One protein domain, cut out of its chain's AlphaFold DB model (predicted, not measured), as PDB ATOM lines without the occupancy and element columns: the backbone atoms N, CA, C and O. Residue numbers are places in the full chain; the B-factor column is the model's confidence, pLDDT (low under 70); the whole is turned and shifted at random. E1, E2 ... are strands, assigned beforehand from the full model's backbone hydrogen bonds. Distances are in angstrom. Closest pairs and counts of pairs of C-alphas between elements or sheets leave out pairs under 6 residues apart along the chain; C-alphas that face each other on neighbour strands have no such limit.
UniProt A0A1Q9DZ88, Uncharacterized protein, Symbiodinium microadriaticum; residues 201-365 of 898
ATOM      1  N   ASP A 201     180.611 139.957 160.329       53.69
ATOM      2  CA  ASP A 201     181.311 139.295 159.224       53.69
ATOM      3  C   ASP A 201     180.420 138.480 158.265       53.69
ATOM      4  O   ASP A 201     180.931 137.992 157.263       53.69
ATOM      5  N   GLU A 202     179.114 138.339 158.520       52.72
ATOM      6  CA  GLU A 202     178.192 137.536 157.688       52.72
ATOM      7  C   GLU A 202     177.243 138.372 156.800       52.72
ATOM      8  O   GLU A 202     176.632 137.836 155.873       52.72
ATOM      9  N   THR A 203     177.100 139.678 157.055       56.88
ATOM     10  CA  THR A 203     176.101 140.542 156.386       56.88
ATOM     11  C   THR A 203     176.578 141.105 155.045       56.88
ATOM     12  O   THR A 203     175.760 141.325 154.145       56.88
ATOM     13  N   CYS A 204     177.889 141.328 154.916       71.62
ATOM     14  CA  CYS A 204     178.562 141.916 153.760       71.62
ATOM     15  C   CYS A 204     178.653 140.937 152.579       71.62
ATOM     16  O   CYS A 204     179.055 139.788 152.765       71.62
ATOM     17  N   LEU A 205     178.387 141.407 151.350       79.56
ATOM     18  CA  LEU A 205     178.464 140.605 150.116       79.56
ATOM     19  C   LEU A 205     179.736 139.747 150.012       79.56
ATOM     20  O   LEU A 205     179.643 138.574 149.674       79.56
ATOM     21  N   THR A 206     180.911 140.279 150.366       78.69
ATOM     22  CA  THR A 206     182.187 139.545 150.242       78.69
ATOM     23  C   THR A 206     182.269 138.283 151.110       78.69
ATOM     24  O   THR A 206     183.084 137.404 150.825       78.69
ATOM     25  N   LYS A 207     181.438 138.174 152.154       80.81
ATOM     26  CA  LYS A 207     181.389 137.041 153.093       80.81
ATOM     27  C   LYS A 207     180.011 136.368 153.186       80.81
ATOM     28  O   LYS A 207     179.885 135.334 153.836       80.81
ATOM     29  N   ARG A 208     178.989 136.924 152.523       85.00
ATOM     30  CA  ARG A 208     177.591 136.477 152.586       85.00
ATOM     31  C   ARG A 208     177.462 134.985 152.219       85.00
ATOM     32  O   ARG A 208     177.834 134.614 151.104       85.00
ATOM     33  N   PRO A 209     176.935 134.128 153.114       86.12
ATOM     34  CA  PRO A 209     176.881 132.685 152.890       86.12
ATOM     35  C   PRO A 209     175.689 132.271 152.011       86.12
ATOM     36  O   PRO A 209     174.536 132.415 152.413       86.12
ATOM     37  N   TYR A 210     175.965 131.644 150.867       87.75
ATOM     38  CA  TYR A 210     174.974 130.970 150.023       87.75
ATOM     39  C   TYR A 210     175.160 129.449 150.155       87.75
ATOM     40  O   TYR A 210     176.198 128.898 149.794       87.75
ATOM     41  N   LYS A 211     174.175 128.761 150.741       86.19
ATOM     42  CA  LYS A 211     174.226 127.334 151.122       86.19
ATOM     43  C   LYS A 211     173.515 126.446 150.093       86.19
ATOM     44  O   LYS A 211     172.315 126.207 150.194       86.19
ATOM     45  N   CYS A 212     174.263 125.960 149.115       86.00
ATOM     46  CA  CYS A 212     173.765 125.113 148.034       86.00
ATOM     47  C   CYS A 212     173.978 123.622 148.347       86.00
ATOM     48  O   CYS A 212     174.752 123.270 149.237       86.00
ATOM     49  N   PHE A 213     173.321 122.715 147.623       83.94
ATOM     50  CA  PHE A 213     173.544 121.269 147.757       83.94
ATOM     51  C   PHE A 213     174.104 120.662 146.469       83.94
ATOM     52  O   PHE A 213     173.970 121.242 145.393       83.94
ATOM     53  N   LEU A 214     174.707 119.478 146.575       82.56
ATOM     54  CA  LEU A 214     175.112 118.648 145.440       82.56
ATOM     55  C   LEU A 214     174.365 117.312 145.473       82.56
ATOM     56  O   LEU A 214     174.281 116.659 146.517       82.56
ATOM     57  N   ARG A 215     173.845 116.898 144.314       79.56
ATOM     58  CA  ARG A 215     173.360 115.534 144.079       79.56
ATOM     59  C   ARG A 215     174.560 114.654 143.673       79.56
ATOM     60  O   ARG A 215     175.593 115.158 143.240       79.56
ATOM     61  N   ARG A 216     174.462 113.339 143.895       79.06
ATOM     62  CA  ARG A 216     175.461 112.340 143.464       79.06
ATOM     63  C   ARG A 216     174.906 111.601 142.250       79.06
ATOM     64  O   ARG A 216     173.736 111.234 142.287       79.06
ATOM     65  N   GLN A 217     175.743 111.329 141.240       80.25
ATOM     66  CA  GLN A 217     175.332 110.691 139.969       80.25
ATOM     67  C   GLN A 217     174.248 111.484 139.207       80.25
ATOM     68  O   GLN A 217     173.484 110.894 138.449       80.25
ATOM     69  N   ALA A 218     174.150 112.794 139.456       79.12
ATOM     70  CA  ALA A 218     173.066 113.660 138.998       79.12
ATOM     71  C   ALA A 218     173.427 115.144 139.179       79.12
ATOM     72  O   ALA A 218     174.129 115.488 140.136       79.12
ATOM     73  N   TYR A 219     172.895 116.007 138.317       81.00
ATOM     74  CA  TYR A 219     172.966 117.465 138.440       81.00
ATOM     75  C   TYR A 219     172.105 117.958 139.622       81.00
ATOM     76  O   TYR A 219     171.163 117.289 140.047       81.00
ATOM     77  N   ASN A 220     172.412 119.124 140.206       77.00
ATOM     78  CA  ASN A 220     171.736 119.640 141.415       77.00
ATOM     79  C   ASN A 220     170.503 120.544 141.155       77.00
ATOM     80  O   ASN A 220     170.043 121.224 142.075       77.00
ATOM     81  N   ASN A 221     169.934 120.511 139.948       76.12
ATOM     82  CA  ASN A 221     168.604 121.044 139.616       76.12
ATOM     83  C   ASN A 221     167.526 119.934 139.667       76.12
ATOM     84  O   ASN A 221     167.770 118.850 140.218       76.12
ATOM     85  N   MET A 222     166.313 120.220 139.172       71.44
ATOM     86  CA  MET A 222     165.224 119.234 139.086       71.44
ATOM     87  C   MET A 222     165.218 118.459 137.768       71.44
ATOM     88  O   MET A 222     164.930 117.264 137.812       71.44
ATOM     89  N   GLU A 223     165.550 119.098 136.637       74.44
ATOM     90  CA  GLU A 223     165.579 118.438 135.323       74.44
ATOM     91  C   GLU A 223     166.666 117.350 135.206       74.44
ATOM     92  O   GLU A 223     166.543 116.463 134.369       74.44
ATOM     93  N   ASP A 224     167.693 117.371 136.068       74.50
ATOM     94  CA  ASP A 224     168.872 116.491 135.981       74.50
ATOM     95  C   ASP A 224     169.682 116.722 134.684       74.50
ATOM     96  O   ASP A 224     170.237 115.798 134.090       74.50
ATOM     97  N   ALA A 225     169.743 117.992 134.267       71.50
ATOM     98  CA  ALA A 225     170.392 118.494 133.054       71.50
ATOM     99  C   ALA A 225     171.374 119.642 133.380       71.50
ATOM    100  O   ALA A 225     171.446 120.086 134.527       71.50
ATOM    101  N   TYR A 226     172.146 120.133 132.403       68.19
ATOM    102  CA  TYR A 226     173.153 121.185 132.647       68.19
ATOM    103  C   TYR A 226     172.628 122.630 132.467       68.19
ATOM    104  O   TYR A 226     173.134 123.573 133.071       68.19
ATOM    105  N   ASP A 227     171.599 122.801 131.653       65.38
ATOM    106  CA  ASP A 227     170.903 124.051 131.330       65.38
ATOM    107  C   ASP A 227     169.823 124.443 132.360       65.38
ATOM    108  O   ASP A 227     169.588 125.629 132.598       65.38
ATOM    109  N   GLY A 228     169.185 123.451 132.989       65.06
ATOM    110  CA  GLY A 228     168.062 123.626 133.914       65.06
ATOM    111  C   GLY A 228     168.355 124.483 135.156       65.06
ATOM    112  O   GLY A 228     169.434 124.417 135.758       65.06
ATOM    113  N   THR A 229     167.355 125.255 135.596       66.50
ATOM    114  CA  THR A 229     167.491 126.248 136.681       66.50
ATOM    115  C   THR A 229     167.857 125.584 138.010       66.50
ATOM    116  O   THR A 229     167.153 124.703 138.507       66.50
ATOM    117  N   THR A 230     168.960 126.013 138.629       72.81
ATOM    118  CA  THR A 230     169.497 125.348 139.828       72.81
ATOM    119  C   THR A 230     168.922 125.893 141.132       72.81
ATOM    120  O   THR A 230     168.456 127.027 141.224       72.81
ATOM    121  N   SER A 231     169.025 125.095 142.196       67.06
ATOM    122  CA  SER A 231     168.725 125.517 143.573       67.06
ATOM    123  C   SER A 231     169.729 126.533 144.147       67.06
ATOM    124  O   SER A 231     169.574 126.987 145.281       67.06
ATOM    125  N   CYS A 232     170.780 126.873 143.397       83.25
ATOM    126  CA  CYS A 232     171.897 127.694 143.835       83.25
ATOM    127  C   CYS A 232     171.851 129.065 143.147       83.25
ATOM    128  O   CYS A 232     172.557 129.323 142.178       83.25
ATOM    129  N   VAL A 233     171.000 129.962 143.652       86.62
ATOM    130  CA  VAL A 233     170.865 131.329 143.121       86.62
ATOM    131  C   VAL A 233     171.560 132.327 144.046       86.62
ATOM    132  O   VAL A 233     171.240 132.427 145.234       86.62
ATOM    133  N   ILE A 234     172.499 133.095 143.492       89.12
ATOM    134  CA  ILE A 234     173.074 134.274 144.145       89.12
ATOM    135  C   ILE A 234     172.105 135.430 143.888       89.12
ATOM    136  O   ILE A 234     172.074 136.000 142.795       89.12
ATOM    137  N   ASP A 235     171.284 135.741 144.889       88.00
ATOM    138  CA  ASP A 235     170.276 136.800 144.824       88.00
ATOM    139  C   ASP A 235     170.720 138.064 145.574       88.00
ATOM    140  O   ASP A 235     171.026 138.028 146.771       88.00
ATOM    141  N   TYR A 236     170.721 139.184 144.851       88.00
ATOM    142  CA  TYR A 236     171.004 140.538 145.323       88.00
ATOM    143  C   TYR A 236     169.910 141.527 144.883       88.00
ATOM    144  O   TYR A 236     170.138 142.731 144.813       88.00
ATOM    145  N   SER A 237     168.683 141.042 144.640       87.06
ATOM    146  CA  SER A 237     167.515 141.867 144.306       87.06
ATOM    147  C   SER A 237     166.754 142.431 145.519       87.06
ATOM    148  O   SER A 237     165.618 142.877 145.362       87.06
ATOM    149  N   TYR A 238     167.338 142.385 146.721       84.00
ATOM    150  CA  TYR A 238     166.723 142.846 147.973       84.00
ATOM    151  C   TYR A 238     166.954 144.343 148.240       84.00
ATOM    152  O   TYR A 238     167.895 144.943 147.720       84.00
ATOM    153  N   ASP A 239     166.115 144.944 149.087       84.06
ATOM    154  CA  ASP A 239     166.206 146.364 149.443       84.06
ATOM    155  C   ASP A 239     167.587 146.725 150.023       84.06
ATOM    156  O   ASP A 239     168.089 146.085 150.951       84.06
ATOM    157  N   GLY A 240     168.204 147.767 149.459       82.06
ATOM    158  CA  GLY A 240     169.577 148.184 149.764       82.06
ATOM    159  C   GLY A 240     170.659 147.545 148.882       82.06
ATOM    160  O   GLY A 240     171.792 148.016 148.909       82.06
ATOM    161  N   ALA A 241     170.341 146.544 148.055       87.75
ATOM    162  CA  ALA A 241     171.289 145.926 147.126       87.75
ATOM    163  C   ALA A 241     170.816 145.923 145.666       87.75
ATOM    164  O   ALA A 241     169.681 146.287 145.331       87.75
ATOM    165  N   GLY A 242     171.735 145.552 144.775       90.56
ATOM    166  CA  GLY A 242     171.452 145.395 143.357       90.56
ATOM    167  C   GLY A 242     172.690 145.446 142.475       90.56
ATOM    168  O   GLY A 242     173.826 145.295 142.920       90.56
ATOM    169  N   PHE A 243     172.433 145.666 141.191       91.50
ATOM    170  CA  PHE A 243     173.423 145.776 140.131       91.50
ATOM    171  C   PHE A 243     173.562 147.233 139.678       91.50
ATOM    172  O   PHE A 243     172.553 147.922 139.495       91.50
ATOM    173  N   ARG A 244     174.796 147.694 139.449       90.19
ATOM    174  CA  ARG A 244     175.089 148.934 138.720       90.19
ATOM    175  C   ARG A 244     176.075 148.614 137.598       90.19
ATOM    176  O   ARG A 244     177.193 148.192 137.863       90.19
ATOM    177  N   GLY A 245     175.665 148.805 136.351       85.00
ATOM    178  CA  GLY A 245     176.447 148.403 135.183       85.00
ATOM    179  C   GLY A 245     175.684 148.624 133.884       85.00
ATOM    180  O   GLY A 245     174.498 148.964 133.896       85.00
ATOM    181  N   LEU A 246     176.367 148.418 132.759       80.88
ATOM    182  CA  LEU A 246     175.730 148.383 131.445       80.88
ATOM    183  C   LEU A 246     174.892 147.093 131.304       80.88
ATOM    184  O   LEU A 246     175.277 146.065 131.863       80.88
ATOM    185  N   PRO A 247     173.775 147.090 130.550       76.62
ATOM    186  CA  PRO A 247     173.039 145.861 130.249       76.62
ATOM    187  C   PRO A 247     173.946 144.825 129.567       76.62
ATOM    188  O   PRO A 247     174.567 145.125 128.549       76.62
ATOM    189  N   GLY A 248     174.061 143.629 130.150       71.19
ATOM    190  CA  GLY A 248     174.990 142.580 129.704       71.19
ATOM    191  C   GLY A 248     176.477 142.848 129.995       71.19
ATOM    192  O   GLY A 248     177.311 142.001 129.692       71.19
ATOM    193  N   GLY A 249     176.817 143.997 130.591       68.94
ATOM    194  CA  GLY A 249     178.177 144.419 130.944       68.94
ATOM    195  C   GLY A 249     178.679 143.812 132.249       68.94
ATOM    196  O   GLY A 249     178.989 144.547 133.187       68.94
ATOM    197  N   GLY A 250     178.696 142.481 132.312       80.50
ATOM    198  CA  GLY A 250     179.331 141.736 133.391       80.50
ATOM    199  C   GLY A 250     178.994 140.247 133.414       80.50
ATOM    200  O   GLY A 250     178.006 139.795 132.831       80.50
ATOM    201  N   ARG A 251     179.828 139.477 134.117       85.31
ATOM    202  CA  ARG A 251     179.734 138.024 134.272       85.31
ATOM    203  C   ARG A 251     179.978 137.569 135.711       85.31
ATOM    204  O   ARG A 251     180.693 138.204 136.481       85.31
ATOM    205  N   GLY A 252     179.390 136.433 136.057       86.19
ATOM    206  CA  GLY A 252     179.644 135.662 137.264       86.19
ATOM    207  C   GLY A 252     180.744 134.623 137.078       86.19
ATOM    208  O   GLY A 252     180.855 134.011 136.019       86.19
ATOM    209  N   SER A 253     181.524 134.403 138.131       85.94
ATOM    210  CA  SER A 253     182.607 133.419 138.216       85.94
ATOM    211  C   SER A 253     182.758 132.950 139.673       85.94
ATOM    212  O   SER A 253     181.997 133.364 140.549       85.94
ATOM    213  N   TRP A 254     183.727 132.092 139.972       87.25
ATOM    214  CA  TRP A 254     184.098 131.703 141.337       87.25
ATOM    215  C   TRP A 254     185.555 131.246 141.389       87.25
ATOM    216  O   TRP A 254     186.162 130.902 140.376       87.25
ATOM    217  N   THR A 255     186.125 131.233 142.590       86.56
ATOM    218  CA  THR A 255     187.505 130.783 142.819       86.56
ATOM    219  C   THR A 255     187.667 129.266 142.666       86.56
ATOM    220  O   THR A 255     186.694 128.505 142.655       86.56
ATOM    221  N   GLY A 256     188.917 128.793 142.681       84.88
ATOM    222  CA  GLY A 256     189.210 127.403 143.027       84.88
ATOM    223  C   GLY A 256     188.721 127.032 144.441       84.88
ATOM    224  O   GLY A 256     188.383 127.898 145.255       84.88
ATOM    225  N   GLU A 257     188.700 125.732 144.752       88.69
ATOM    226  CA  GLU A 257     188.263 125.219 146.061       88.69
ATOM    227  C   GLU A 257     189.130 125.761 147.216       88.69
ATOM    228  O   GLU A 257     190.366 125.784 147.133       88.69
ATOM    229  N   PHE A 258     188.479 126.153 148.316       90.50
ATOM    230  CA  PHE A 258     189.133 126.517 149.575       90.50
ATOM    231  C   PHE A 258     189.828 125.300 150.197       90.50
ATOM    232  O   PHE A 258     189.187 124.307 150.552       90.50
ATOM    233  N   ALA A 259     191.147 125.373 150.386       87.94
ATOM    234  CA  ALA A 259     191.883 124.278 151.010       87.94
ATOM    235  C   ALA A 259     191.629 124.275 152.526       87.94
ATOM    236  O   ALA A 259     191.951 125.233 153.229       87.94
ATOM    237  N   THR A 260     191.036 123.196 153.036       86.31
ATOM    238  CA  THR A 260     190.589 123.084 154.434       86.31
ATOM    239  C   THR A 260     191.168 121.835 155.095       86.31
ATOM    240  O   THR A 260     191.050 120.731 154.568       86.31
ATOM    241  N   ASN A 261     191.797 122.001 156.262       85.38
ATOM    242  CA  ASN A 261     192.362 120.895 157.040       85.38
ATOM    243  C   ASN A 261     191.463 120.556 158.231       85.38
ATOM    244  O   ASN A 261     191.051 121.439 158.989       85.38
ATOM    245  N   TYR A 262     191.214 119.265 158.427       79.62
ATOM    246  CA  TYR A 262     190.281 118.731 159.418       79.62
ATOM    247  C   TYR A 262     191.064 117.990 160.508       79.62
ATOM    248  O   TYR A 262     192.028 117.288 160.199       79.62
ATOM    249  N   ASP A 263     190.666 118.122 161.774       76.44
ATOM    250  CA  ASP A 263     191.170 117.244 162.838       76.44
ATOM    251  C   ASP A 263     190.482 115.861 162.807       76.44
ATOM    252  O   ASP A 263     189.600 115.589 161.988       76.44
ATOM    253  N   SER A 264     190.845 114.977 163.743       70.31
ATOM    254  CA  SER A 264     190.194 113.667 163.922       70.31
ATOM    255  C   SER A 264     188.700 113.745 164.266       70.31
ATOM    256  O   SER A 264     188.019 112.723 164.244       70.31
ATOM    257  N   ASN A 265     188.201 114.934 164.608       64.38
ATOM    258  CA  ASN A 265     186.817 115.212 164.974       64.38
ATOM    259  C   ASN A 265     186.031 115.835 163.800       64.38
ATOM    260  O   ASN A 265     184.838 116.109 163.919       64.38
ATOM    261  N   GLY A 266     186.680 116.081 162.656       67.75
ATOM    262  CA  GLY A 266     186.077 116.773 161.519       67.75
ATOM    263  C   GLY A 266     185.881 118.279 161.738       67.75
ATOM    264  O   GLY A 266     185.118 118.899 160.998       67.75
ATOM    265  N   MET A 267     186.539 118.890 162.724       72.19
ATOM    266  CA  MET A 267     186.565 120.342 162.929       72.19
ATOM    267  C   MET A 267     187.613 120.990 162.017       72.19
ATOM    268  O   MET A 267     188.669 120.406 161.777       72.19
ATOM    269  N   VAL A 268     187.343 122.201 161.512       77.69
ATOM    270  CA  VAL A 268     188.348 122.972 160.758       77.69
ATOM    271  C   VAL A 268     189.483 123.362 161.705       77.69
ATOM    272  O   VAL A 268     189.246 123.983 162.737       77.69
ATOM    273  N   THR A 269     190.715 123.006 161.346       83.19
ATOM    274  CA  THR A 269     191.939 123.424 162.056       83.19
ATOM    275  C   THR A 269     192.615 124.603 161.371       83.19
ATOM    276  O   THR A 269     193.129 125.497 162.036       83.19
ATOM    277  N   THR A 270     192.594 124.613 160.039       87.75
ATOM    278  CA  THR A 270     193.014 125.725 159.185       87.75
ATOM    279  C   THR A 270     192.142 125.752 157.934       87.75
ATOM    280  O   THR A 270     191.808 124.707 157.370       87.75
ATOM    281  N   GLU A 271     191.790 126.960 157.510       87.06
ATOM    282  CA  GLU A 271     191.086 127.258 156.267       87.06
ATOM    283  C   GLU A 271     191.950 128.229 155.462       87.06
ATOM    284  O   GLU A 271     192.362 129.273 155.969       87.06
ATOM    285  N   ILE A 272     192.240 127.868 154.216       88.75
ATOM    286  CA  ILE A 272     192.880 128.735 153.233       88.75
ATOM    287  C   ILE A 272     191.765 129.206 152.302       88.75
ATOM    288  O   ILE A 272     191.450 128.558 151.298       88.75
ATOM    289  N   LEU A 273     191.141 130.318 152.696       86.88
ATOM    290  CA  LEU A 273     190.197 131.057 151.863       86.88
ATOM    291  C   LEU A 273     190.879 131.429 150.544       86.88
ATOM    292  O   LEU A 273     192.017 131.903 150.546       86.88
ATOM    293  N   ARG A 274     190.163 131.272 149.431       86.25
ATOM    294  CA  ARG A 274     190.537 131.910 148.167       86.25
ATOM    295  C   ARG A 274     189.703 133.166 147.988       86.25
ATOM    296  O   ARG A 274     188.504 133.146 148.253       86.25
ATOM    297  N   SER A 275     190.336 134.244 147.543       83.00
ATOM    298  CA  SER A 275     189.646 135.483 147.201       83.00
ATOM    299  C   SER A 275     189.594 135.670 145.694       83.00
ATOM    300  O   SER A 275     190.542 135.320 144.980       83.00
ATOM    301  N   CYS A 276     188.513 136.277 145.218       82.00
ATOM    302  CA  CYS A 276     188.411 136.746 143.841       82.00
ATOM    303  C   CYS A 276     189.619 137.633 143.471       82.00
ATOM    304  O   CYS A 276     190.119 138.384 144.312       82.00
ATOM    305  N   GLY A 277     190.130 137.496 142.243       70.31
ATOM    306  CA  GLY A 277     191.277 138.266 141.739       70.31
ATOM    307  C   GLY A 277     192.656 137.909 142.322       70.31
ATOM    308  O   GLY A 277     193.637 138.568 141.985       70.31
ATOM    309  N   SER A 278     192.786 136.892 143.184       65.19
ATOM    310  CA  SER A 278     194.112 136.475 143.672       65.19
ATOM    311  C   SER A 278     194.944 135.819 142.557       65.19
ATOM    312  O   SER A 278     194.478 134.922 141.858       65.19
ATOM    313  N   SER A 279     196.190 136.270 142.376       48.72
ATOM    314  CA  SER A 279     197.061 135.922 141.238       48.72
ATOM    315  C   SER A 279     197.755 134.555 141.351       48.72
ATOM    316  O   SER A 279     198.935 134.384 141.032       48.72
ATOM    317  N   GLY A 280     197.017 133.548 141.824       52.16
ATOM    318  CA  GLY A 280     197.476 132.169 141.895       52.16
ATOM    319  C   GLY A 280     197.530 131.514 140.514       52.16
ATOM    320  O   GLY A 280     196.504 131.272 139.881       52.16
ATOM    321  N   LEU A 281     198.736 131.151 140.066       38.44
ATOM    322  CA  LEU A 281     198.951 130.270 138.911       38.44
ATOM    323  C   LEU A 281     198.292 128.900 139.167       38.44
ATOM    324  O   LEU A 281     198.904 128.006 139.752       38.44
ATOM    325  N   GLY A 282     197.035 128.757 138.742       48.25
ATOM    326  CA  GLY A 282     196.194 127.582 138.989       48.25
ATOM    327  C   GLY A 282     194.792 127.878 139.539       48.25
ATOM    328  O   GLY A 282     194.037 126.929 139.740       48.25
ATOM    329  N   ASP A 283     194.416 129.143 139.761       55.44
ATOM    330  CA  ASP A 283     193.056 129.551 140.154       55.44
ATOM    331  C   ASP A 283     192.055 129.517 138.983       55.44
ATOM    332  O   ASP A 283     191.423 130.508 138.622       55.44
ATOM    333  N   PHE A 284     191.885 128.330 138.399       66.75
ATOM    334  CA  PHE A 284     190.725 128.025 137.565       66.75
ATOM    335  C   PHE A 284     189.455 127.946 138.435       66.75
ATOM    336  O   PHE A 284     189.532 127.443 139.566       66.75
ATOM    337  N   PRO A 285     188.280 128.358 137.918       76.06
ATOM    338  CA  PRO A 285     187.001 128.131 138.584       76.06
ATOM    339  C   PRO A 285     186.825 126.656 138.955       76.06
ATOM    340  O   PRO A 285     187.161 125.756 138.183       76.06
ATOM    341  N   ALA A 286     186.346 126.391 140.172       83.62
ATOM    342  CA  ALA A 286     186.363 125.044 140.733       83.62
ATOM    343  C   ALA A 286     185.597 124.021 139.863       83.62
ATOM    344  O   ALA A 286     184.370 124.069 139.751       83.62
ATOM    345  N   ALA A 287     186.332 123.048 139.310       79.88
ATOM    346  CA  ALA A 287     185.885 122.071 138.304       79.88
ATOM    347  C   ALA A 287     184.901 120.978 138.806       79.88
ATOM    348  O   ALA A 287     184.852 119.868 138.265       79.88
ATOM    349  N   PHE A 288     184.136 121.286 139.858       84.31
ATOM    350  CA  PHE A 288     182.931 120.558 140.263       84.31
ATOM    351  C   PHE A 288     181.638 121.290 139.860       84.31
ATOM    352  O   PHE A 288     180.592 120.649 139.801       84.31
ATOM    353  N   LEU A 289     181.712 122.599 139.575       82.62
ATOM    354  CA  LEU A 289     180.588 123.421 139.095       82.62
ATOM    355  C   LEU A 289     180.500 123.493 137.569       82.62
ATOM    356  O   LEU A 289     179.419 123.709 137.040       82.62
ATOM    357  N   CYS A 290     181.617 123.272 136.878       77.19
ATOM    358  CA  CYS A 290     181.647 123.116 135.428       77.19
ATOM    359  C   CYS A 290     181.635 121.647 135.016       77.19
ATOM    360  O   CYS A 290     182.037 120.763 135.784       77.19
ATOM    361  N   ASN A 291     181.246 121.417 133.762       69.50
ATOM    362  CA  ASN A 291     181.396 120.131 133.088       69.50
ATOM    363  C   ASN A 291     182.882 119.711 133.024       69.50
ATOM    364  O   ASN A 291     183.783 120.499 133.329       69.50
ATOM    365  N   ALA A 292     183.155 118.456 132.650       59.84
ATOM    366  CA  ALA A 292     184.491 117.854 132.750       59.84
ATOM    367  C   ALA A 292     185.611 118.661 132.055       59.84
ATOM    368  O   ALA A 292     186.739 118.672 132.546       59.84
ATOM    369  N   ASP A 293     185.273 119.381 130.982       59.66
ATOM    370  CA  ASP A 293     186.166 120.227 130.180       59.66
ATOM    371  C   ASP A 293     186.303 121.679 130.688       59.66
ATOM    372  O   ASP A 293     186.841 122.536 129.989       59.66
ATOM    373  N   GLY A 294     185.805 121.982 131.893       56.00
ATOM    374  CA  GLY A 294     185.905 123.308 132.523       56.00
ATOM    375  C   GLY A 294     184.909 124.352 132.003       56.00
ATOM    376  O   GLY A 294     185.034 125.526 132.333       56.00
ATOM    377  N   GLN A 295     183.926 123.935 131.207       61.97
ATOM    378  CA  GLN A 295     182.924 124.805 130.587       61.97
ATOM    379  C   GLN A 295     181.748 125.057 131.545       61.97
ATOM    380  O   GLN A 295     181.214 124.096 132.109       61.97
ATOM    381  N   CYS A 296     181.324 126.317 131.691       61.75
ATOM    382  CA  CYS A 296     180.168 126.705 132.502       61.75
ATOM    383  C   CYS A 296     179.175 127.595 131.733       61.75
ATOM    384  O   CYS A 296     178.916 128.743 132.094       61.75
ATOM    385  N   GLY A 297     178.591 127.043 130.672       58.12
ATOM    386  CA  GLY A 297     177.608 127.717 129.827       58.12
ATOM    387  C   GLY A 297     177.419 126.965 128.515       58.12
ATOM    388  O   GLY A 297     177.602 125.749 128.479       58.12
ATOM    389  N   ASP A 298     177.103 127.705 127.453       51.81
ATOM    390  CA  ASP A 298     177.089 127.220 126.069       51.81
ATOM    391  C   ASP A 298     178.403 126.497 125.711       51.81
ATOM    392  O   ASP A 298     179.496 127.083 125.763       51.81
ATOM    393  N   LEU A 299     178.260 125.223 125.326       50.75
ATOM    394  CA  LEU A 299     179.343 124.292 125.013       50.75
ATOM    395  C   LEU A 299     180.255 124.801 123.884       50.75
ATOM    396  O   LEU A 299     181.467 124.556 123.906       50.75
ATOM    397  N   ALA A 300     179.712 125.568 122.931       48.34
ATOM    398  CA  ALA A 300     180.474 126.122 121.815       48.34
ATOM    399  C   ALA A 300     181.522 127.153 122.271       48.34
ATOM    400  O   ALA A 300     182.593 127.276 121.673       48.34
ATOM    401  N   THR A 301     181.244 127.890 123.351       53.53
ATOM    402  CA  THR A 301     182.079 129.024 123.788       53.53
ATOM    403  C   THR A 301     183.239 128.635 124.701       53.53
ATOM    404  O   THR A 301     184.171 129.421 124.875       53.53
ATOM    405  N   ARG A 302     183.172 127.449 125.328       60.00
ATOM    406  CA  ARG A 302     184.055 127.003 126.428       60.00
ATOM    407  C   ARG A 302     184.191 128.011 127.580       60.00
ATOM    408  O   ARG A 302     185.179 127.992 128.312       60.00
ATOM    409  N   ASN A 303     183.215 128.902 127.736       65.94
ATOM    410  CA  ASN A 303     183.269 129.992 128.694       65.94
ATOM    411  C   ASN A 303     182.955 129.467 130.113       65.94
ATOM    412  O   ASN A 303     181.920 128.823 130.297       65.94
ATOM    413  N   PRO A 304     183.811 129.702 131.126       68.56
ATOM    414  CA  PRO A 304     183.526 129.313 132.502       68.56
ATOM    415  C   PRO A 304     182.687 130.359 133.271       68.56
ATOM    416  O   PRO A 304     182.520 130.225 134.482       68.56
ATOM    417  N   TYR A 305     182.188 131.407 132.601       79.06
ATOM    418  CA  TYR A 305     181.538 132.561 133.225       79.06
ATOM    419  C   TYR A 305     180.077 132.756 132.784       79.06
ATOM    420  O   TYR A 305     179.750 132.758 131.595       79.06
ATOM    421  N   ILE A 306     179.208 133.036 133.753       80.75
ATOM    422  CA  ILE A 306     177.746 133.104 133.594       80.75
ATOM    423  C   ILE A 306     177.301 134.552 133.387       80.75
ATOM    424  O   ILE A 306     177.827 135.449 134.037       80.75
ATOM    425  N   VAL A 307     176.307 134.817 132.541       83.69
ATOM    426  CA  VAL A 307     175.699 136.158 132.455       83.69
ATOM    427  C   VAL A 307     174.643 136.307 133.568       83.69
ATOM    428  O   VAL A 307     173.797 135.421 133.692       83.69
ATOM    429  N   PRO A 308     174.657 137.377 134.392       87.19
ATOM    430  CA  PRO A 308     173.593 137.638 135.361       87.19
ATOM    431  C   PRO A 308     172.222 137.745 134.682       87.19
ATOM    432  O   PRO A 308     172.115 138.221 133.554       87.19
ATOM    433  N   ASP A 309     171.174 137.318 135.377       87.38
ATOM    434  CA  ASP A 309     169.847 137.110 134.799       87.38
ATOM    435  C   ASP A 309     169.211 138.436 134.315       87.38
ATOM    436  O   ASP A 309     168.896 139.303 135.144       87.38
ATOM    437  N   PRO A 310     168.978 138.615 132.997       86.81
ATOM    438  CA  PRO A 310     168.411 139.843 132.451       86.81
ATOM    439  C   PRO A 310     166.930 140.033 132.815       86.81
ATOM    440  O   PRO A 310     166.488 141.178 132.927       86.81
ATOM    441  N   VAL A 311     166.170 138.955 133.058       88.38
ATOM    442  CA  VAL A 311     164.755 139.012 133.478       88.38
ATOM    443  C   VAL A 311     164.645 139.669 134.852       88.38
ATOM    444  O   VAL A 311     163.758 140.484 135.099       88.38
ATOM    445  N   HIS A 312     165.614 139.393 135.724       88.88
ATOM    446  CA  HIS A 312     165.749 140.014 137.041       88.88
ATOM    447  C   HIS A 312     166.619 141.286 137.024       88.88
ATOM    448  O   HIS A 312     167.187 141.666 138.051       88.88
ATOM    449  N   ALA A 313     166.729 141.959 135.869       89.56
ATOM    450  CA  ALA A 313     167.507 143.185 135.668       89.56
ATOM    451  C   ALA A 313     168.963 143.078 136.172       89.56
ATOM    452  O   ALA A 313     169.483 143.996 136.810       89.56
ATOM    453  N   TYR A 314     169.598 141.933 135.908       90.12
ATOM    454  CA  TYR A 314     170.959 141.574 136.319       90.12
ATOM    455  C   TYR A 314     171.169 141.511 137.845       90.12
ATOM    456  O   TYR A 314     172.306 141.476 138.299       90.12
ATOM    457  N   LYS A 315     170.096 141.470 138.656       90.31
ATOM    458  CA  LYS A 315     170.158 141.393 140.134       90.31
ATOM    459  C   LYS A 315     170.233 139.969 140.704       90.31
ATOM    460  O   LYS A 315     170.180 139.786 141.921       90.31
ATOM    461  N   ARG A 316     170.304 138.958 139.836       89.50
ATOM    462  CA  ARG A 316     170.395 137.535 140.186       89.50
ATOM    463  C   ARG A 316     171.421 136.842 139.306       89.50
ATOM    464  O   ARG A 316     171.662 137.251 138.174       89.50
ATOM    465  N   MET A 317     172.025 135.785 139.829       88.56
ATOM    466  CA  MET A 317     172.968 134.942 139.101       88.56
ATOM    467  C   MET A 317     172.708 133.483 139.475       88.56
ATOM    468  O   MET A 317     172.877 133.087 140.631       88.56
ATOM    469  N   ASN A 318     172.281 132.696 138.491       85.06
ATOM    470  CA  ASN A 318     172.041 131.267 138.648       85.06
ATOM    471  C   ASN A 318     173.397 130.558 138.565       85.06
ATOM    472  O   ASN A 318     174.039 130.589 137.519       85.06
ATOM    473  N   VAL A 319     173.868 129.973 139.666       85.94
ATOM    474  CA  VAL A 319     175.119 129.193 139.696       85.94
ATOM    475  C   VAL A 319     174.875 127.891 138.924       85.94
ATOM    476  O   VAL A 319     173.779 127.334 139.056       85.94
ATOM    477  N   PRO A 320     175.825 127.399 138.106       80.19
ATOM    478  CA  PRO A 320     175.543 126.326 137.171       80.19
ATOM    479  C   PRO A 320     175.442 124.998 137.920       80.19
ATOM    480  O   PRO A 320     175.953 124.873 139.046       80.19
ATOM    481  N   PRO A 321     174.761 123.999 137.343       76.81
ATOM    482  CA  PRO A 321     174.518 122.783 138.076       76.81
ATOM    483  C   PRO A 321     175.796 121.954 138.179       76.81
ATOM    484  O   PRO A 321     176.483 121.693 137.192       76.81
ATOM    485  N   GLY A 322     176.107 121.524 139.401       79.75
ATOM    486  CA  GLY A 322     177.311 120.746 139.680       79.75
ATOM    487  C   GLY A 322     177.337 119.443 138.879       79.75
ATOM    488  O   GLY A 322     176.311 118.773 138.762       79.75
ATOM    489  N   ARG A 323     178.515 119.093 138.346       84.50
ATOM    490  CA  ARG A 323     178.715 117.960 137.422       84.50
ATOM    491  C   ARG A 323     178.124 116.642 137.958       84.50
ATOM    492  O   ARG A 323     178.244 116.358 139.153       84.50
ATOM    493  N   PRO A 324     177.554 115.780 137.100       82.62
ATOM    494  CA  PRO A 324     176.779 114.631 137.558       82.62
ATOM    495  C   PRO A 324     177.684 113.496 138.059       82.62
ATOM    496  O   PRO A 324     177.305 112.725 138.937       82.62
ATOM    497  N   ASP A 325     178.914 113.399 137.550       83.00
ATOM    498  CA  ASP A 325     179.865 112.317 137.811       83.00
ATOM    499  C   ASP A 325     180.659 112.455 139.128       83.00
ATOM    500  O   ASP A 325     181.591 111.683 139.368       83.00
ATOM    501  N   LEU A 326     180.271 113.366 140.032       82.25
ATOM    502  CA  LEU A 326     180.814 113.426 141.396       82.25
ATOM    503  C   LEU A 326     180.538 112.114 142.145       82.25
ATOM    504  O   LEU A 326     179.390 111.785 142.452       82.25
ATOM    505  N   GLN A 327     181.588 111.346 142.458       80.62
ATOM    506  CA  GLN A 327     181.474 110.003 143.037       80.62
ATOM    507  C   GLN A 327     182.657 109.639 143.945       80.62
ATOM    508  O   GLN A 327     183.790 110.083 143.759       80.62
ATOM    509  N   GLY A 328     182.409 108.777 144.937       76.44
ATOM    510  CA  GLY A 328     183.454 108.265 145.829       76.44
ATOM    511  C   GLY A 328     184.197 109.401 146.555       76.44
ATOM    512  O   GLY A 328     183.543 110.183 147.243       76.44
ATOM    513  N   PRO A 329     185.534 109.523 146.428       73.50
ATOM    514  CA  PRO A 329     186.297 110.579 147.091       73.50
ATOM    515  C   PRO A 329     186.121 111.973 146.462       73.50
ATOM    516  O   PRO A 329     186.485 112.951 147.111       73.50
ATOM    517  N   THR A 330     185.584 112.095 145.236       79.62
ATOM    518  CA  THR A 330     185.270 113.415 144.652       79.62
ATOM    519  C   THR A 330     183.916 113.935 145.118       79.62
ATOM    520  O   THR A 330     183.759 115.140 145.260       79.62
ATOM    521  N   PHE A 331     182.960 113.064 145.455       85.12
ATOM    522  CA  PHE A 331     181.727 113.505 146.105       85.12
ATOM    523  C   PHE A 331     182.018 113.872 147.568       85.12
ATOM    524  O   PHE A 331     182.211 113.007 148.424       85.12
ATOM    525  N   LYS A 332     182.082 115.171 147.849       86.56
ATOM    526  CA  LYS A 332     182.327 115.771 149.166       86.56
ATOM    527  C   LYS A 332     181.648 117.139 149.237       86.56
ATOM    528  O   LYS A 332     181.114 117.624 148.244       86.56
ATOM    529  N   ALA A 333     181.696 117.766 150.404       88.19
ATOM    530  CA  ALA A 333     181.333 119.170 150.542       88.19
ATOM    531  C   ALA A 333     182.446 120.098 150.016       88.19
ATOM    532  O   ALA A 333     183.628 119.785 150.176       88.19
ATOM    533  N   TYR A 334     182.075 121.245 149.439       90.25
ATOM    534  CA  TYR A 334     183.001 122.218 148.836       90.25
ATOM    535  C   TYR A 334     182.695 123.655 149.278       90.25
ATOM    536  O   TYR A 334     181.534 124.009 149.483       90.25
ATOM    537  N   ALA A 335     183.722 124.504 149.351       92.25
ATOM    538  CA  ALA A 335     183.575 125.949 149.535       92.25
ATOM    539  C   ALA A 335     184.381 126.718 148.473       92.25
ATOM    540  O   ALA A 335     185.522 126.346 148.177       92.25
ATOM    541  N   VAL A 336     183.778 127.768 147.909       92.19
ATOM    542  CA  VAL A 336     184.392 128.714 146.955       92.19
ATOM    543  C   VAL A 336     183.878 130.131 147.215       92.19
ATOM    544  O   VAL A 336     182.771 130.307 147.728       92.19
ATOM    545  N   ALA A 337     184.637 131.156 146.832       91.12
ATOM    546  CA  ALA A 337     184.121 132.519 146.775       91.12
ATOM    547  C   ALA A 337     183.402 132.733 145.438       91.12
ATOM    548  O   ALA A 337     183.947 132.385 144.391       91.12
ATOM    549  N   ALA A 338     182.201 133.313 145.474       91.19
ATOM    550  CA  ALA A 338     181.510 133.790 144.282       91.19
ATOM    551  C   ALA A 338     182.093 135.132 143.846       91.19
ATOM    552  O   ALA A 338     182.293 136.032 144.670       91.19
ATOM    553  N   CYS A 339     182.306 135.267 142.544       88.88
ATOM    554  CA  CYS A 339     182.941 136.409 141.921       88.88
ATOM    555  C   CYS A 339     182.027 137.071 140.880       88.88
ATOM    556  O   CYS A 339     181.249 136.395 140.209       88.88
ATOM    557  N   TYR A 340     182.151 138.385 140.723       88.94
ATOM    558  CA  TYR A 340     181.539 139.156 139.638       88.94
ATOM    559  C   TYR A 340     182.619 139.967 138.916       88.94
ATOM    560  O   TYR A 340     183.500 140.515 139.573       88.94
ATOM    561  N   CYS A 341     182.536 140.066 137.594       84.25
ATOM    562  CA  CYS A 341     183.512 140.743 136.742       84.25
ATOM    563  C   CYS A 341     182.758 141.610 135.725       84.25
ATOM    564  O   CYS A 341     181.745 141.142 135.211       84.25
ATOM    565  N   PRO A 342     183.178 142.848 135.417       74.44
ATOM    566  CA  PRO A 342     182.433 143.723 134.516       74.44
ATOM    567  C   PRO A 342     182.804 143.544 133.037       74.44
ATOM    568  O   PRO A 342     182.018 143.938 132.179       74.44
ATOM    569  N   ASP A 343     183.972 142.971 132.726       68.69
ATOM    570  CA  ASP A 343     184.363 142.715 131.339       68.69
ATOM    571  C   ASP A 343     183.591 141.535 130.723       68.69
ATOM    572  O   ASP A 343     183.106 140.611 131.385       68.69
ATOM    573  N   PHE A 344     183.487 141.586 129.403       58.34
ATOM    574  CA  PHE A 344     182.759 140.658 128.564       58.34
ATOM    575  C   PHE A 344     183.501 139.339 128.308       58.34
ATOM    576  O   PHE A 344     182.872 138.426 127.762       58.34
ATOM    577  N   GLN A 345     184.785 139.194 128.661       54.41
ATOM    578  CA  GLN A 345     185.615 138.056 128.254       54.41
ATOM    579  C   GLN A 345     186.363 137.325 129.378       54.41
ATOM    580  O   GLN A 345     186.461 136.101 129.260       54.41
ATOM    581  N   ARG A 346     186.894 137.977 130.431       59.59
ATOM    582  CA  ARG A 346     187.736 137.273 131.433       59.59
ATOM    583  C   ARG A 346     187.512 137.653 132.899       59.59
ATOM    584  O   ARG A 346     187.333 138.802 133.266       59.59
ATOM    585  N   CYS A 347     187.613 136.629 133.747       64.25
ATOM    586  CA  CYS A 347     187.727 136.721 135.205       64.25
ATOM    587  C   CYS A 347     188.980 135.957 135.670       64.25
ATOM    588  O   CYS A 347     188.897 135.089 136.544       64.25
ATOM    589  N   ASP A 348     190.118 136.190 135.017       58.62
ATOM    590  CA  ASP A 348     191.416 135.634 135.410       58.62
ATOM    591  C   ASP A 348     192.362 136.755 135.875       58.62
ATOM    592  O   ASP A 348     192.045 137.934 135.760       58.62
ATOM    593  N   SER A 349     193.510 136.392 136.450       51.91
ATOM    594  CA  SER A 349     194.508 137.346 136.962       51.91
ATOM    595  C   SER A 349     195.542 137.795 135.916       51.91
ATOM    596  O   SER A 349     196.588 138.337 136.275       51.91
ATOM    597  N   PHE A 350     195.275 137.545 134.630       53.56
ATOM    598  CA  PHE A 350     196.082 137.995 133.489       53.56
ATOM    599  C   PHE A 350     195.367 139.063 132.659       53.56
ATOM    600  O   PHE A 350     196.027 139.872 132.009       53.56
ATOM    601  N   SER A 351     194.037 139.070 132.692       54.41
ATOM    602  CA  SER A 351     193.238 140.229 132.327       54.41
ATOM    603  C   SER A 351     193.382 141.338 133.383       54.41
ATOM    604  O   SER A 351     193.567 141.037 134.564       54.41
ATOM    605  N   PRO A 352     193.274 142.619 132.996       54.56
ATOM    606  CA  PRO A 352     193.232 143.740 133.938       54.56
ATOM    607  C   PRO A 352     191.858 143.900 134.615       54.56
ATOM    608  O   PRO A 352     191.649 144.823 135.402       54.56
ATOM    609  N   ASP A 353     190.908 143.034 134.265       58.59
ATOM    610  CA  ASP A 353     189.495 143.183 134.574       58.59
ATOM    611  C   ASP A 353     189.217 143.031 136.072       58.59
ATOM    612  O   ASP A 353     189.734 142.149 136.763       58.59
ATOM    613  N   TYR A 354     188.337 143.889 136.583       67.44
ATOM    614  CA  TYR A 354     187.896 143.821 137.968       67.44
ATOM    615  C   TYR A 354     187.265 142.462 138.298       67.44
ATOM    616  O   TYR A 354     186.367 142.000 137.600       67.44
ATOM    617  N   VAL A 355     187.651 141.877 139.436       79.81
ATOM    618  CA  VAL A 355     186.934 140.750 140.042       79.81
ATOM    619  C   VAL A 355     186.437 141.108 141.453       79.81
ATOM    620  O   VAL A 355     187.195 141.114 142.425       79.81
ATOM    621  N   GLN A 356     185.141 141.389 141.586       85.00
ATOM    622  CA  GLN A 356     184.446 141.547 142.866       85.00
ATOM    623  C   GLN A 356     184.270 140.196 143.552       85.00
ATOM    624  O   GLN A 356     183.987 139.211 142.880       85.00
ATOM    625  N   GLN A 357     184.301 140.162 144.887       87.81
ATOM    626  CA  GLN A 357     183.776 139.037 145.664       87.81
ATOM    627  C   GLN A 357     182.361 139.349 146.163       87.81
ATOM    628  O   GLN A 357     182.155 140.347 146.853       87.81
ATOM    629  N   VAL A 358     181.390 138.506 145.803       89.31
ATOM    630  CA  VAL A 358     179.942 138.782 145.954       89.31
ATOM    631  C   VAL A 358     179.179 137.721 146.754       89.31
ATOM    632  O   VAL A 358     177.974 137.843 146.976       89.31
ATOM    633  N   GLY A 359     179.889 136.697 147.225       90.12
ATOM    634  CA  GLY A 359     179.375 135.706 148.162       90.12
ATOM    635  C   GLY A 359     180.414 134.655 148.530       90.12
ATOM    636  O   GLY A 359     181.485 134.574 147.926       90.12
ATOM    637  N   LEU A 360     180.063 133.804 149.488       90.31
ATOM    638  CA  LEU A 360     180.735 132.536 149.763       90.31
ATOM    639  C   LEU A 360     179.749 131.406 149.463       90.31
ATOM    640  O   LEU A 360     178.701 131.311 150.106       90.31
ATOM    641  N   LEU A 361     180.063 130.575 148.468       91.44
ATOM    642  CA  LEU A 361     179.234 129.436 148.086       91.44
ATOM    643  C   LEU A 361     179.669 128.202 148.871       91.44
ATOM    644  O   LEU A 361     180.820 127.766 148.807       91.44
ATOM    645  N   TYR A 362     178.714 127.627 149.585       91.06
ATOM    646  CA  TYR A 362     178.893 126.497 150.476       91.06
ATOM    647  C   TYR A 362     178.065 125.325 149.966       91.06
ATOM    648  O   TYR A 362     176.848 125.306 150.138       91.06
ATOM    649  N   PHE A 363     178.723 124.347 149.347       89.50
ATOM    650  CA  PHE A 363     178.083 123.173 148.763       89.50
ATOM    651  C   PHE A 363     178.081 121.999 149.737       89.50
ATOM    652  O   PHE A 363     179.125 121.431 150.062       89.50
ATOM    653  N   PHE A 364     176.888 121.632 150.190       88.12
ATOM    654  CA  PHE A 364     176.631 120.514 151.087       88.12
ATOM    655  C   PHE A 364     176.465 119.215 150.291       88.12
ATOM    656  O   PHE A 364     175.737 119.173 149.298       88.12
ATOM    657  N   ALA A 365     177.094 118.137 150.761       85.06
ATOM    658  CA  ALA A 365     176.955 116.797 150.191       85.06
ATOM    659  C   ALA A 365     176.339 115.846 151.226       85.06
ATOM    660  O   ALA A 365     176.677 115.911 152.408       85.06
TER     661      ALA A 365
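This is residues 201 to 365 of the 898 residues of an uncharacterized protein of Symbiodinium microadriaticum (UniProt A0A1Q9DZ88). With little regular structure, loops surround a loose, partly closed barrel: curled mixed sheet E1 E9 E8 E4, with E2 and E7 across its open side. Hairpin E5 and E6 lies out at one end. The printed part has 165 residues, 47 in strands E1 to E9, and no named helix: all strand. It is compact, radius of gyration of the C-alphas 15.5 A, spanning 49 by 35 by 34 A.

Begin at E1, residues 209 to 214, parallel to E9, residues 356 to 365; N 210 is 2.9 A from O 360. E9 and E8, residues 334 to 341, are a hairpin, N 338 2.8 A from O 359.

Find E1 starting at C-alpha 209, (176.881, 132.685, 152.890), and E9 ending at C-alpha 365, (176.955, 116.797, 150.191). E2 is 233 to 235, E3 241 to 244, E4 251 to 254, E5 259 to 262, E6 268 to 272, E7 316 to 318.

The printed part has no cut; link E6 to E7 is long; residues 291 to 304 are under pLDDT 70.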